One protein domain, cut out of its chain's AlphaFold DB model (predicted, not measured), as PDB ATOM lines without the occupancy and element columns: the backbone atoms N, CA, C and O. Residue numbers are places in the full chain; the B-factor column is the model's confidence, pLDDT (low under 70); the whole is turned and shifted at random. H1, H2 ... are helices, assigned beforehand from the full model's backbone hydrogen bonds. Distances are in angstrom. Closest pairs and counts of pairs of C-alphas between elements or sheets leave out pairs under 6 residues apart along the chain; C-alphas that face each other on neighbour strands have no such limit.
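Overview. This is residues 7 to 116 of the 116 residues of an uncharacterized protein of Stenotrophomonas maltophilia (UniProt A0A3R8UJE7). One long helix, H5, is the spine: H4 packs on its residues 87 to 94, H3 and H2 cross its later residues, and H1 sticks out as a free arm. The 110 printed residues include five named helices, H1 to H5 in chain order, and no named strand: all helix. The whole is extended, radius of gyration of the C-alphas 22.3 A, spanning 77 by 28 by 23 A.

Along the chain. Find C-alpha 87 at (198.091, 217.982, 148.085); H5, residues 87 to 115, runs 42.2 A from there. Before it come H4, residues 61 to 76, 22.9 A; H3, 45 to 55, 15.2 A; H2, 23 to 41, 26.5 A; and H1, 7 to 18, 16.4 A, from C-alpha 7 at (164.333, 208.167, 208.817).

Arrangement. Start at H5, the hub. Its residues 103 to 115 alone touch H2, closest C-alphas Ala 34 and Ala 110, 4.8 A, at a steep tilt of 48 degrees, opposite ways. Residues 101 to 109 alone touch H3, about perpendicular at 82 degrees, closest C-alphas Ala 51 and Gln 105, 5.7 A. Residues 87 to 94 alone touch H4, closest C-alphas Leu 74 and Ala 87, 5.8 A. H1 touches no helix. In H1 to H5 every O i to N i+4 pair is within hydrogen-bond range.

Size, cuts and confidence. The farthest C-alphas, Ala 7 and Asp 78, are 77.7 A apart. The printed part has no cut and no long link; pLDDT is under 70 at residues 10 to 22.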
ATOM      1  N   ALA A   7     163.440 207.028 208.618       72.44
ATOM      2  CA  ALA A   7     164.333 208.167 208.817       72.44
ATOM      3  C   ALA A   7     165.558 208.159 207.880       72.44
ATOM      4  O   ALA A   7     166.083 209.213 207.533       72.44
ATOM      5  N   GLU A   8     166.048 206.988 207.467       70.81
ATOM      6  CA  GLU A   8     167.103 206.869 206.451       70.81
ATOM      7  C   GLU A   8     166.565 207.154 205.050       70.81
ATOM      8  O   GLU A   8     167.218 207.864 204.291       70.81
ATOM      9  N   LEU A   9     165.350 206.692 204.738       70.38
ATOM     10  CA  LEU A   9     164.663 207.040 203.493       70.38
ATOM     11  C   LEU A   9     164.392 208.546 203.404       70.38
ATOM     12  O   LEU A   9     164.668 209.144 202.370       70.38
ATOM     13  N   ALA A  10     163.939 209.173 204.493       69.81
ATOM     14  CA  ALA A  10     163.714 210.617 204.540       69.81
ATOM     15  C   ALA A  10     165.014 211.420 204.360       69.81
ATOM     16  O   ALA A  10     165.032 212.385 203.611       69.81
ATOM     17  N   ARG A  11     166.123 211.003 204.989       66.62
ATOM     18  CA  ARG A  11     167.429 211.671 204.828       66.62
ATOM     19  C   ARG A  11     168.021 211.502 203.427       66.62
ATOM     20  O   ARG A  11     168.618 212.444 202.917       66.62
ATOM     21  N   ASN A  12     167.850 210.334 202.810       66.94
ATOM     22  CA  ASN A  12     168.265 210.111 201.424       66.94
ATOM     23  C   ASN A  12     167.385 210.882 200.435       66.94
ATOM     24  O   ASN A  12     167.912 211.422 199.471       66.94
ATOM     25  N   ALA A  13     166.077 210.977 200.692       63.00
ATOM     26  CA  ALA A  13     165.187 211.831 199.917       63.00
ATOM     27  C   ALA A  13     165.605 213.301 200.049       63.00
ATOM     28  O   ALA A  13     165.821 213.942 199.040       63.00
ATOM     29  N   GLN A  14     165.847 213.809 201.261       61.50
ATOM     30  CA  GLN A  14     166.293 215.193 201.460       61.50
ATOM     31  C   GLN A  14     167.602 215.503 200.711       61.50
ATOM     32  O   GLN A  14     167.675 216.500 200.008       61.50
ATOM     33  N   ARG A  15     168.606 214.614 200.785       60.09
ATOM     34  CA  ARG A  15     169.860 214.750 200.018       60.09
ATOM     35  C   ARG A  15     169.641 214.728 198.509       60.09
ATOM     36  O   ARG A  15     170.234 215.526 197.807       60.09
ATOM     37  N   SER A  16     168.770 213.845 198.024       60.19
ATOM     38  CA  SER A  16     168.401 213.790 196.607       60.19
ATOM     39  C   SER A  16     167.708 215.066 196.127       60.19
ATOM     40  O   SER A  16     167.749 215.331 194.933       60.19
ATOM     41  N   TRP A  17     167.038 215.806 197.014       57.66
ATOM     42  CA  TRP A  17     166.374 217.066 196.679       57.66
ATOM     43  C   TRP A  17     167.366 218.235 196.746       57.66
ATOM     44  O   TRP A  17     167.372 219.060 195.842       57.66
ATOM     45  N   ASP A  18     168.271 218.243 197.731       57.28
ATOM     46  CA  ASP A  18     169.380 219.208 197.807       57.28
ATOM     47  C   ASP A  18     170.346 219.069 196.607       57.28
ATOM     48  O   ASP A  18     170.830 220.070 196.086       57.28
ATOM     49  N   ASP A  19     170.586 217.843 196.119       56.59
ATOM     50  CA  ASP A  19     171.372 217.580 194.901       56.59
ATOM     51  C   ASP A  19     170.602 217.959 193.613       56.59
ATOM     52  O   ASP A  19     171.213 218.233 192.585       56.59
ATOM     53  N   GLN A  20     169.263 218.009 193.634       56.72
ATOM     54  CA  GLN A  20     168.460 218.475 192.490       56.72
ATOM     55  C   GLN A  20     168.427 220.004 192.359       56.72
ATOM     56  O   GLN A  20     168.148 220.501 191.273       56.72
ATOM     57  N   GLU A  21     168.720 220.740 193.433       57.00
ATOM     58  CA  GLU A  21     168.747 222.208 193.449       57.00
ATOM     59  C   GLU A  21     170.163 222.792 193.296       57.00
ATOM     60  O   GLU A  21     170.315 224.016 193.318       57.00
ATOM     61  N   ASP A  22     171.213 221.969 193.126       67.19
ATOM     62  CA  ASP A  22     172.553 222.499 192.861       67.19
ATOM     63  C   ASP A  22     172.626 223.027 191.414       67.19
ATOM     64  O   ASP A  22     172.625 222.240 190.459       67.19
ATOM     65  N   PRO A  23     172.759 224.349 191.209       71.19
ATOM     66  CA  PRO A  23     172.817 224.938 189.874       71.19
ATOM     67  C   PRO A  23     174.002 224.424 189.044       71.19
ATOM     68  O   PRO A  23     173.985 224.536 187.817       71.19
ATOM     69  N   ARG A  24     175.030 223.843 189.683       74.31
ATOM     70  CA  ARG A  24     176.159 223.208 188.992       74.31
ATOM     71  C   ARG A  24     175.747 221.908 188.306       74.31
ATOM     72  O   ARG A  24     176.139 221.700 187.164       74.31
ATOM     73  N   LEU A  25     174.917 221.087 188.952       73.38
ATOM     74  CA  LEU A  25     174.424 219.828 188.384       73.38
ATOM     75  C   LEU A  25     173.452 220.090 187.228       73.38
ATOM     76  O   LEU A  25     173.533 219.438 186.189       73.38
ATOM     77  N   GLU A  26     172.601 221.114 187.339       77.81
ATOM     78  CA  GLU A  26     171.786 221.559 186.202       77.81
ATOM     79  C   GLU A  26     172.641 222.039 185.021       77.81
ATOM     80  O   GLU A  26     172.324 221.761 183.863       77.81
ATOM     81  N   GLN A  27     173.723 222.775 185.292       80.44
ATOM     82  CA  GLN A  27     174.615 223.278 184.250       80.44
ATOM     83  C   GLN A  27     175.393 222.149 183.563       80.44
ATOM     84  O   GLN A  27     175.527 222.170 182.338       80.44
ATOM     85  N   GLU A  28     175.851 221.151 184.320       80.94
ATOM     86  CA  GLU A  28     176.478 219.937 183.789       80.94
ATOM     87  C   GLU A  28     175.503 219.155 182.899       80.94
ATOM     88  O   GLU A  28     175.832 218.852 181.752       80.94
ATOM     89  N   HIS A  29     174.262 218.943 183.349       84.25
ATOM     90  CA  HIS A  29     173.238 218.282 182.540       84.25
ATOM     91  C   HIS A  29     172.905 219.038 181.247       84.25
ATOM     92  O   HIS A  29     172.758 218.418 180.192       84.25
ATOM     93  N   ARG A  30     172.815 220.375 181.283       87.31
ATOM     94  CA  ARG A  30     172.609 221.180 180.064       87.31
ATOM     95  C   ARG A  30     173.796 221.073 179.108       87.31
ATOM     96  O   ARG A  30     173.593 220.990 177.899       87.31
ATOM     97  N   ALA A  31     175.024 221.048 179.626       89.31
ATOM     98  CA  ALA A  31     176.222 220.889 178.806       89.31
ATOM     99  C   ALA A  31     176.275 219.509 178.128       89.31
ATOM    100  O   ALA A  31     176.604 219.424 176.944       89.31
ATOM    101  N   GLU A  32     175.897 218.443 178.838       91.12
ATOM    102  CA  GLU A  32     175.777 217.093 178.271       91.12
ATOM    103  C   GLU A  32     174.719 217.036 177.161       91.12
ATOM    104  O   GLU A  32     175.000 216.563 176.057       91.12
ATOM    105  N   GLN A  33     173.529 217.594 177.412       91.75
ATOM    106  CA  GLN A  33     172.455 217.671 176.417       91.75
ATOM    107  C   GLN A  33     172.877 218.464 175.176       91.75
ATOM    108  O   GLN A  33     172.609 218.039 174.051       91.75
ATOM    109  N   ALA A  34     173.570 219.589 175.362       93.69
ATOM    110  CA  ALA A  34     174.086 220.387 174.258       93.69
ATOM    111  C   ALA A  34     175.159 219.633 173.461       93.69
ATOM    112  O   ALA A  34     175.154 219.683 172.233       93.69
ATOM    113  N   ALA A  35     176.044 218.883 174.122       93.56
ATOM    114  CA  ALA A  35     177.049 218.070 173.442       93.56
ATOM    115  C   ALA A  35     176.415 216.952 172.597       93.56
ATOM    116  O   ALA A  35     176.861 216.693 171.477       93.56
ATOM    117  N   ASP A  36     175.367 216.300 173.097       94.62
ATOM    118  CA  ASP A  36     174.641 215.280 172.340       94.62
ATOM    119  C   ASP A  36     173.829 215.878 171.184       94.62
ATOM    120  O   ASP A  36     173.833 215.330 170.078       94.62
ATOM    121  N   LEU A  37     173.213 217.043 171.388       95.19
ATOM    122  CA  LEU A  37     172.530 217.780 170.328       95.19
ATOM    123  C   LEU A  37     173.506 218.241 169.231       95.19
ATOM    124  O   LEU A  37     173.222 218.074 168.045       95.19
ATOM    125  N   ALA A  38     174.693 218.725 169.602       95.12
ATOM    126  CA  ALA A  38     175.739 219.099 168.651       95.12
ATOM    127  C   ALA A  38     176.187 217.903 167.790       95.12
ATOM    128  O   ALA A  38     176.378 218.046 166.580       95.12
ATOM    129  N   LYS A  39     176.284 216.694 168.369       94.88
ATOM    130  CA  LYS A  39     176.552 215.467 167.592       94.88
ATOM    131  C   LYS A  39     175.449 215.190 166.570       94.88
ATOM    132  O   LYS A  39     175.767 214.780 165.458       94.88
ATOM    133  N   ALA A  40     174.183 215.414 166.926       95.19
ATOM    134  CA  ALA A  40     173.073 215.262 165.988       95.19
ATOM    135  C   ALA A  40     173.170 216.283 164.839       95.19
ATOM    136  O   ALA A  40     173.033 215.908 163.670       95.19
ATOM    137  N   PHE A  41     173.507 217.542 165.145       96.75
ATOM    138  CA  PHE A  41     173.643 218.595 164.136       96.75
ATOM    139  C   PHE A  41     174.735 218.335 163.096       96.75
ATOM    140  O   PHE A  41     174.565 218.718 161.944       96.75
ATOM    141  N   ARG A  42     175.812 217.616 163.441       94.06
ATOM    142  CA  ARG A  42     176.863 217.223 162.475       94.06
ATOM    143  C   ARG A  42     176.348 216.406 161.290       94.06
ATOM    144  O   ARG A  42     177.040 216.280 160.287       94.06
ATOM    145  N   THR A  43     175.167 215.811 161.420       94.38
ATOM    146  CA  THR A  43     174.526 215.026 160.358       94.38
ATOM    147  C   THR A  43     173.330 215.733 159.725       94.38
ATOM    148  O   THR A  43     172.743 215.197 158.788       94.38
ATOM    149  N   ASP A  44     172.987 216.935 160.199       96.69
ATOM    150  CA  ASP A  44     171.891 217.754 159.688       96.69
ATOM    151  C   ASP A  44     172.432 218.807 158.698       96.69
ATOM    152  O   ASP A  44     173.101 219.764 159.103       96.69
ATOM    153  N   PRO A  45     172.133 218.686 157.388       95.81
ATOM    154  CA  PRO A  45     172.623 219.621 156.378       95.81
ATOM    155  C   PRO A  45     172.140 221.064 156.561       95.81
ATOM    156  O   PRO A  45     172.799 221.986 156.080       95.81
ATOM    157  N   ALA A  46     170.981 221.280 157.190       97.00
ATOM    158  CA  ALA A  46     170.478 222.623 157.451       97.00
ATOM    159  C   ALA A  46     171.287 223.282 158.571       97.00
ATOM    160  O   ALA A  46     171.720 224.422 158.418       97.00
ATOM    161  N   LYS A  47     171.562 222.535 159.645       96.88
ATOM    162  CA  LYS A  47     172.367 223.019 160.774       96.88
ATOM    163  C   LYS A  47     173.826 223.228 160.408       96.88
ATOM    164  O   LYS A  47     174.414 224.213 160.836       96.88
ATOM    165  N   LEU A  48     174.389 222.362 159.566       96.50
ATOM    166  CA  LEU A  48     175.729 222.568 159.017       96.50
ATOM    167  C   LEU A  48     175.825 223.849 158.185       96.50
ATOM    168  O   LEU A  48     176.812 224.564 158.301       96.50
ATOM    169  N   ARG A  49     174.807 224.153 157.368       96.81
ATOM    170  CA  ARG A  49     174.777 225.399 156.590       96.81
ATOM    171  C   ARG A  49     174.649 226.623 157.492       96.81
ATOM    172  O   ARG A  49     175.397 227.567 157.315       96.81
ATOM    173  N   GLU A  50     173.739 226.585 158.460       97.31
ATOM    174  CA  GLU A  50     173.572 227.666 159.438       97.31
ATOM    175  C   GLU A  50     174.875 227.922 160.216       97.31
ATOM    176  O   GLU A  50     175.299 229.065 160.355       97.31
ATOM    177  N   ALA A  51     175.556 226.863 160.663       96.69
ATOM    178  CA  ALA A  51     176.849 226.984 161.326       96.69
ATOM    179  C   ALA A  51     177.925 227.567 160.404       96.69
ATOM    180  O   ALA A  51     178.662 228.453 160.826       96.69
ATOM    181  N   GLU A  52     177.998 227.113 159.150       95.75
ATOM    182  CA  GLU A  52     178.946 227.650 158.170       95.75
ATOM    183  C   GLU A  52     178.721 229.151 157.949       95.75
ATOM    184  O   GLU A  52     179.664 229.927 158.095       95.75
ATOM    185  N   GLU A  53     177.470 229.569 157.736       95.88
ATOM    186  CA  GLU A  53     177.090 230.974 157.557       95.88
ATOM    187  C   GLU A  53     177.480 231.842 158.763       95.88
ATOM    188  O   GLU A  53     177.935 232.974 158.591       95.88
ATOM    189  N   LEU A  54     177.350 231.315 159.985       95.12
ATOM    190  CA  LEU A  54     177.761 232.006 161.212       95.12
ATOM    191  C   LEU A  54     179.287 232.070 161.375       95.12
ATOM    192  O   LEU A  54     179.810 233.049 161.906       95.12
ATOM    193  N   THR A  55     180.013 231.057 160.896       93.81
ATOM    194  CA  THR A  55     181.486 231.043 160.907       93.81
ATOM    195  C   THR A  55     182.115 231.805 159.740       93.81
ATOM    196  O   THR A  55     183.319 232.089 159.767       93.81
ATOM    197  N   ALA A  56     181.332 232.169 158.724       90.25
ATOM    198  CA  ALA A  56     181.819 232.854 157.540       90.25
ATOM    199  C   ALA A  56     182.519 234.173 157.911       90.25
ATOM    200  O   ALA A  56     181.984 235.043 158.595       90.25
ATOM    201  N   GLY A  57     183.758 234.330 157.446       90.06
ATOM    202  CA  GLY A  57     184.573 235.516 157.722       90.06
ATOM    203  C   GLY A  57     185.300 235.521 159.071       90.06
ATOM    204  O   GLY A  57     186.005 236.489 159.350       90.06
ATOM    205  N   THR A  58     185.202 234.463 159.883       92.69
ATOM    206  CA  THR A  58     185.952 234.369 161.153       92.69
ATOM    207  C   THR A  58     187.425 233.996 160.953       92.69
ATOM    208  O   THR A  58     188.288 234.426 161.721       92.69
ATOM    209  N   PHE A  59     187.742 233.248 159.893       93.00
ATOM    210  CA  PHE A  59     189.121 232.949 159.514       93.00
ATOM    211  C   PHE A  59     189.865 234.157 158.931       93.00
ATOM    212  O   PHE A  59     189.287 235.107 158.403       93.00
ATOM    213  N   SER A  60     191.197 234.090 158.979       94.50
ATOM    214  CA  SER A  60     192.056 235.099 158.355       94.50
ATOM    215  C   SER A  60     191.994 235.041 156.822       94.50
ATOM    216  O   SER A  60     191.820 233.979 156.226       94.50
ATOM    217  N   GLY A  61     192.245 236.175 156.155       94.62
ATOM    218  CA  GLY A  61     192.381 236.212 154.691       94.62
ATOM    219  C   GLY A  61     193.469 235.268 154.154       94.62
ATOM    220  O   GLY A  61     193.337 234.717 153.060       94.62
ATOM    221  N   THR A  62     194.523 235.032 154.943       95.50
ATOM    222  CA  THR A  62     195.571 234.055 154.628       95.50
ATOM    223  C   THR A  62     195.014 232.638 154.574       95.50
ATOM    224  O   THR A  62     195.280 231.934 153.606       95.50
ATOM    225  N   HIS A  63     194.183 232.242 155.540       94.25
ATOM    226  CA  HIS A  63     193.555 230.917 155.565       94.25
ATOM    227  C   HIS A  63     192.684 230.673 154.325       94.25
ATOM    228  O   HIS A  63     192.870 229.680 153.627       94.25
ATOM    229  N   TYR A  64     191.830 231.630 153.951       94.31
ATOM    230  CA  TYR A  64     191.032 231.522 152.719       94.31
ATOM    231  C   TYR A  64     191.893 231.434 151.451       94.31
ATOM    232  O   TYR A  64     191.544 230.736 150.492       94.31
ATOM    233  N   THR A  65     193.040 232.118 151.445       96.25
ATOM    234  CA  THR A  65     194.014 232.018 150.352       96.25
ATOM    235  C   THR A  65     194.627 230.617 150.304       96.25
ATOM    236  O   THR A  65     194.717 230.031 149.226       96.25
ATOM    237  N   GLU A  66     195.000 230.045 151.452       96.31
ATOM    238  CA  GLU A  66     195.532 228.681 151.546       96.31
ATOM    239  C   GLU A  66     194.521 227.633 151.068       96.31
ATOM    240  O   GLU A  66     194.888 226.778 150.262       96.31
ATOM    241  N   VAL A  67     193.251 227.735 151.475       95.88
ATOM    242  CA  VAL A  67     192.161 226.865 150.992       95.88
ATOM    243  C   VAL A  67     192.019 226.959 149.475       95.88
ATOM    244  O   VAL A  67     192.026 225.940 148.781       95.88
ATOM    245  N   SER A  68     191.967 228.178 148.937       96.06
ATOM    246  CA  SER A  68     191.839 228.400 147.492       96.06
ATOM    247  C   SER A  68     193.010 227.793 146.708       96.06
ATOM    248  O   SER A  68     192.812 227.141 145.680       96.06
ATOM    249  N   LEU A  69     194.240 227.954 147.206       96.19
ATOM    250  CA  LEU A  69     195.439 227.383 146.589       96.19
ATOM    251  C   LEU A  69     195.502 225.855 146.726       96.19
ATOM    252  O   LEU A  69     195.943 225.185 145.791       96.19
ATOM    253  N   ALA A  70     195.054 225.294 147.850       95.69
ATOM    254  CA  ALA A  70     194.989 223.849 148.054       95.69
ATOM    255  C   ALA A  70     194.002 223.192 147.076       95.69
ATOM    256  O   ALA A  70     194.350 222.202 146.432       95.69
ATOM    257  N   LEU A  71     192.818 223.783 146.884       95.44
ATOM    258  CA  LEU A  71     191.838 223.316 145.898       95.44
ATOM    259  C   LEU A  71     192.366 223.431 144.462       95.44
ATOM    260  O   LEU A  71     192.196 222.507 143.665       95.44
ATOM    261  N   TYR A  72     193.067 224.522 144.139       95.38
ATOM    262  CA  TYR A  72     193.728 224.677 142.843       95.38
ATOM    263  C   TYR A  72     194.757 223.565 142.593       95.38
ATOM    264  O   TYR A  72     194.747 222.944 141.528       95.38
ATOM    265  N   ARG A  73     195.622 223.274 143.573       93.56
ATOM    266  CA  ARG A  73     196.623 222.196 143.476       93.56
ATOM    267  C   ARG A  73     195.974 220.824 143.353       93.56
ATOM    268  O   ARG A  73     196.412 220.033 142.522       93.56
ATOM    269  N   LEU A  74     194.928 220.559 144.137       94.44
ATOM    270  CA  LEU A  74     194.177 219.307 144.076       94.44
ATOM    271  C   LEU A  74     193.638 219.061 142.662       94.44
ATOM    272  O   LEU A  74     193.816 217.974 142.130       94.44
ATOM    273  N   HIS A  75     193.037 220.080 142.040       94.81
ATOM    274  CA  HIS A  75     192.473 219.966 140.694       94.81
ATOM    275  C   HIS A  75     193.523 219.672 139.610       94.81
ATOM    276  O   HIS A  75     193.228 218.966 138.650       94.81
ATOM    277  N   HIS A  76     194.737 220.206 139.756       94.44
ATOM    278  CA  HIS A  76     195.813 220.051 138.770       94.44
ATOM    279  C   HIS A  76     196.744 218.865 139.054       94.44
ATOM    280  O   HIS A  76     197.677 218.629 138.288       94.44
ATOM    281  N   THR A  77     196.522 218.133 140.144       93.38
ATOM    282  CA  THR A  77     197.265 216.905 140.434       93.38
ATOM    283  C   THR A  77     196.560 215.738 139.754       93.38
ATOM    284  O   THR A  77     195.366 215.535 139.971       93.38
ATOM    285  N   ASP A  78     197.288 214.957 138.951       92.75
ATOM    286  CA  ASP A  78     196.749 213.712 138.400       92.75
ATOM    287  C   ASP A  78     196.326 212.787 139.560       92.75
ATOM    288  O   ASP A  78     197.096 212.620 140.513       92.75
ATOM    289  N   PRO A  79     195.128 212.173 139.522       92.25
ATOM    290  CA  PRO A  79     194.701 211.219 140.538       92.25
ATOM    291  C   PRO A  79     195.727 210.127 140.877       92.25
ATOM    292  O   PRO A  79     195.794 209.705 142.033       92.25
ATOM    293  N   ALA A  80     196.536 209.690 139.906       93.38
ATOM    294  CA  ALA A  80     197.597 208.706 140.118       93.38
ATOM    295  C   ALA A  80     198.724 209.214 141.041       93.38
ATOM    296  O   ALA A  80     199.342 208.419 141.750       93.38
ATOM    297  N   ASP A  81     198.943 210.529 141.084       91.19
ATOM    298  CA  ASP A  81     200.030 211.178 141.822       91.19
ATOM    299  C   ASP A  81     199.574 211.783 143.168       91.19
ATOM    300  O   ASP A  81     200.399 212.238 143.967       91.19
ATOM    301  N   LEU A  82     198.268 211.761 143.473       88.31
ATOM    302  CA  LEU A  82     197.672 212.393 144.663       88.31
ATOM    303  C   LEU A  82     198.289 211.954 145.995       88.31
ATOM    304  O   LEU A  82     198.473 212.772 146.896       88.31
ATOM    305  N   MET A  83     198.601 210.664 146.139       87.56
ATOM    306  CA  MET A  83     199.141 210.119 147.390       87.56
ATOM    307  C   MET A  83     200.585 210.567 147.662       87.56
ATOM    308  O   MET A  83     201.022 210.530 148.810       87.56
ATOM    309  N   GLY A  84     201.324 210.991 146.630       85.19
ATOM    310  CA  GLY A  84     202.725 211.414 146.728       85.19
ATOM    311  C   GLY A  84     202.952 212.923 146.600       85.19
ATOM    312  O   GLY A  84     204.046 213.393 146.897       85.19
ATOM    313  N   SER A  85     201.943 213.690 146.178       87.44
ATOM    314  CA  SER A  85     202.081 215.123 145.870       87.44
ATOM    315  C   SER A  85     202.011 216.054 147.085       87.44
ATOM    316  O   SER A  85     202.278 217.248 146.961       87.44
ATOM    317  N   GLY A  86     201.598 215.544 148.249       89.56
ATOM    318  CA  GLY A  86     201.329 216.352 149.445       89.56
ATOM    319  C   GLY A  86     200.019 217.154 149.392       89.56
ATOM    320  O   GLY A  86     199.589 217.668 150.421       89.56
ATOM    321  N   ALA A  87     199.321 217.200 148.248       90.94
ATOM    322  CA  ALA A  87     198.091 217.982 148.085       90.94
ATOM    323  C   ALA A  87     196.970 217.538 149.041       90.94
ATOM    324  O   ALA A  87     196.280 218.372 149.626       90.94
ATOM    325  N   LEU A  88     196.818 216.226 149.255       92.06
ATOM    326  CA  LEU A  88     195.850 215.691 150.219       92.06
ATOM    327  C   LEU A  88     196.220 216.029 151.666       92.06
ATOM    328  O   LEU A  88     195.331 216.250 152.484       92.06
ATOM    329  N   GLN A  89     197.514 216.084 151.985       92.31
ATOM    330  CA  GLN A  89     197.979 216.422 153.328       92.31
ATOM    331  C   GLN A  89     197.692 217.892 153.655       92.31
ATOM    332  O   GLN A  89     197.172 218.184 154.732       92.31
ATOM    333  N   ASP A  90     197.960 218.793 152.705       92.06
ATOM    334  CA  ASP A  90     197.621 220.215 152.818       92.06
ATOM    335  C   ASP A  90     196.109 220.413 152.981       92.06
ATOM    336  O   ASP A  90     195.670 221.139 153.876       92.06
ATOM    337  N   LEU A  91     195.304 219.726 152.165       94.31
ATOM    338  CA  LEU A  91     193.849 219.824 152.232       94.31
ATOM    339  C   LEU A  91     193.295 219.279 153.552       94.31
ATOM    340  O   LEU A  91     192.414 219.895 154.141       94.31
ATOM    341  N   TYR A  92     193.819 218.154 154.046       94.25
ATOM    342  CA  TYR A  92     193.370 217.568 155.309       94.25
ATOM    343  C   TYR A  92     193.722 218.450 156.510       94.25
ATOM    344  O   TYR A  92     192.930 218.567 157.445       94.25
ATOM    345  N   ARG A  93     194.889 219.107 156.480       95.00
ATOM    346  CA  ARG A  93     195.265 220.103 157.490       95.00
ATOM    347  C   ARG A  93     194.254 221.249 157.520       95.00
ATOM    348  O   ARG A  93     193.736 221.548 158.587       95.00
ATOM    349  N   LEU A  94     193.947 221.841 156.367       95.94
ATOM    350  CA  LEU A  94     192.998 222.956 156.277       95.94
ATOM    351  C   LEU A  94     191.577 222.532 156.663       95.94
ATOM    352  O   LEU A  94     190.912 223.222 157.428       95.94
ATOM    353  N   ALA A  95     191.138 221.355 156.211       95.81
ATOM    354  CA  ALA A  95     189.832 220.803 156.558       95.81
ATOM    355  C   ALA A  95     189.676 220.551 158.064       95.81
ATOM    356  O   ALA A  95     188.570 220.647 158.586       95.81
ATOM    357  N   ARG A  96     190.765 220.239 158.778       96.12
ATOM    358  CA  ARG A  96     190.741 220.099 160.238       96.12
ATOM    359  C   ARG A  96     190.434 221.426 160.927       96.12
ATOM    360  O   ARG A  96     189.669 221.427 161.889       96.12
ATOM    361  N   ASP A  97     191.033 222.515 160.458       94.81
ATOM    362  CA  ASP A  97     190.827 223.844 161.036       94.81
ATOM    363  C   ASP A  97     189.387 224.326 160.775       94.81
ATOM    364  O   ASP A  97     188.713 224.772 161.703       94.81
ATOM    365  N   GLU A  98     188.879 224.117 159.554       94.69
ATOM    366  CA  GLU A  98     187.471 224.350 159.189       94.69
ATOM    367  C   GLU A  98     186.516 223.529 160.068       94.69
ATOM    368  O   GLU A  98     185.613 224.069 160.705       94.69
ATOM    369  N   ALA A  99     186.745 222.217 160.173       95.19
ATOM    370  CA  ALA A  99     185.897 221.328 160.960       95.19
ATOM    371  C   ALA A  99     185.868 221.717 162.443       95.19
ATOM    372  O   ALA A  99     184.811 221.652 163.063       95.19
ATOM    373  N   ALA A 100     186.999 222.150 163.009       95.69
ATOM    374  CA  ALA A 100     187.060 222.598 164.396       95.69
ATOM    375  C   ALA A 100     186.224 223.867 164.634       95.69
ATOM    376  O   ALA A 100     185.552 223.963 165.662       95.69
ATOM    377  N   ALA A 101     186.238 224.817 163.693       95.62
ATOM    378  CA  ALA A 101     185.417 226.021 163.782       95.62
ATOM    379  C   ALA A 101     183.922 225.699 163.655       95.62
ATOM    380  O   ALA A 101     183.134 226.136 164.495       95.62
ATOM    381  N   LEU A 102     183.538 224.875 162.672       96.25
ATOM    382  CA  LEU A 102     182.149 224.435 162.531       96.25
ATOM    383  C   LEU A 102     181.681 223.649 163.762       96.25
ATOM    384  O   LEU A 102     180.584 223.886 164.254       96.25
ATOM    385  N   ASP A 103     182.505 222.751 164.303       96.69
ATOM    386  CA  ASP A 103     182.170 221.983 165.504       96.69
ATOM    387  C   ASP A 103     181.946 222.876 166.731       96.69
ATOM    388  O   ASP A 103     181.019 222.632 167.509       96.69
ATOM    389  N   ALA A 104     182.769 223.914 166.900       96.19
ATOM    390  CA  ALA A 104     182.586 224.893 167.965       96.19
ATOM    391  C   ALA A 104     181.273 225.673 167.785       96.19
ATOM    392  O   ALA A 104     180.514 225.816 168.745       96.19
ATOM    393  N   GLN A 105     180.967 226.100 166.556       97.62
ATOM    394  CA  GLN A 105     179.730 226.818 166.251       97.62
ATOM    395  C   GLN A 105     178.487 225.947 166.468       97.62
ATOM    396  O   GLN A 105     177.498 226.403 167.042       97.62
ATOM    397  N   LEU A 106     178.534 224.676 166.062       97.69
ATOM    398  CA  LEU A 106     177.450 223.720 166.291       97.69
ATOM    399  C   LEU A 106     177.180 223.509 167.782       97.69
ATOM    400  O   LEU A 106     176.021 223.405 168.187       97.69
ATOM    401  N   LEU A 107     178.234 223.458 168.599       96.75
ATOM    402  CA  LEU A 107     178.094 223.376 170.049       96.75
ATOM    403  C   LEU A 107     177.475 224.651 170.629       96.75
ATOM    404  O   LEU A 107     176.601 224.557 171.487       96.75
ATOM    405  N   GLU A 108     177.877 225.829 170.156       96.06
ATOM    406  CA  GLU A 108     177.284 227.096 170.591       96.06
ATOM    407  C   GLU A 108     175.787 227.162 170.263       96.06
ATOM    408  O   GLU A 108     174.974 227.469 171.136       96.06
ATOM    409  N   MET A 109     175.403 226.788 169.041       97.00
ATOM    410  CA  MET A 109     173.999 226.699 168.633       97.00
ATOM    411  C   MET A 109     173.217 225.715 169.514       97.00
ATOM    412  O   MET A 109     172.087 225.997 169.917       97.00
ATOM    413  N   ALA A 110     173.815 224.568 169.847       96.12
ATOM    414  CA  ALA A 110     173.195 223.582 170.725       96.12
ATOM    415  C   ALA A 110     173.025 224.107 172.161       96.12
ATOM    416  O   ALA A 110     171.967 223.913 172.758       96.12
ATOM    417  N   LEU A 111     174.022 224.814 172.701       94.94
ATOM    418  CA  LEU A 111     173.948 225.452 174.020       94.94
ATOM    419  C   LEU A 111     172.839 226.505 174.075       94.94
ATOM    420  O   LEU A 111     172.065 226.522 175.031       94.94
ATOM    421  N   GLN A 112     172.729 227.346 173.045       93.88
ATOM    422  CA  GLN A 112     171.665 228.347 172.941       93.88
ATOM    423  C   GLN A 112     170.280 227.694 172.888       93.88
ATOM    424  O   GLN A 112     169.353 228.184 173.524       93.88
ATOM    425  N   GLN A 113     170.143 226.568 172.181       93.38
ATOM    426  CA  GLN A 113     168.871 225.858 172.072       93.38
ATOM    427  C   GLN A 113     168.469 225.125 173.361       93.38
ATOM    428  O   GLN A 113     167.286 225.070 173.670       93.38
ATOM    429  N   VAL A 114     169.420 224.565 174.115       91.06
ATOM    430  CA  VAL A 114     169.143 223.916 175.413       91.06
ATOM    431  C   VAL A 114     168.849 224.946 176.514       91.06
ATOM    432  O   VAL A 114     168.177 224.632 177.495       91.06
ATOM    433  N   ALA A 115     169.353 226.173 176.368       85.12
ATOM    434  CA  ALA A 115     169.111 227.272 177.301       85.12
ATOM    435  C   ALA A 115     167.815 228.065 177.032       85.12
ATOM    436  O   ALA A 115     167.449 228.888 177.874       85.12
ATOM    437  N   ALA A 116     167.168 227.857 175.878       75.94
ATOM    438  CA  ALA A 116     165.939 228.536 175.449       75.94
ATOM    439  C   ALA A 116     164.673 227.831 175.957       75.94
ATOM    440  O   ALA A 116     163.721 228.558 176.325       75.94
TER     441      ALA A 116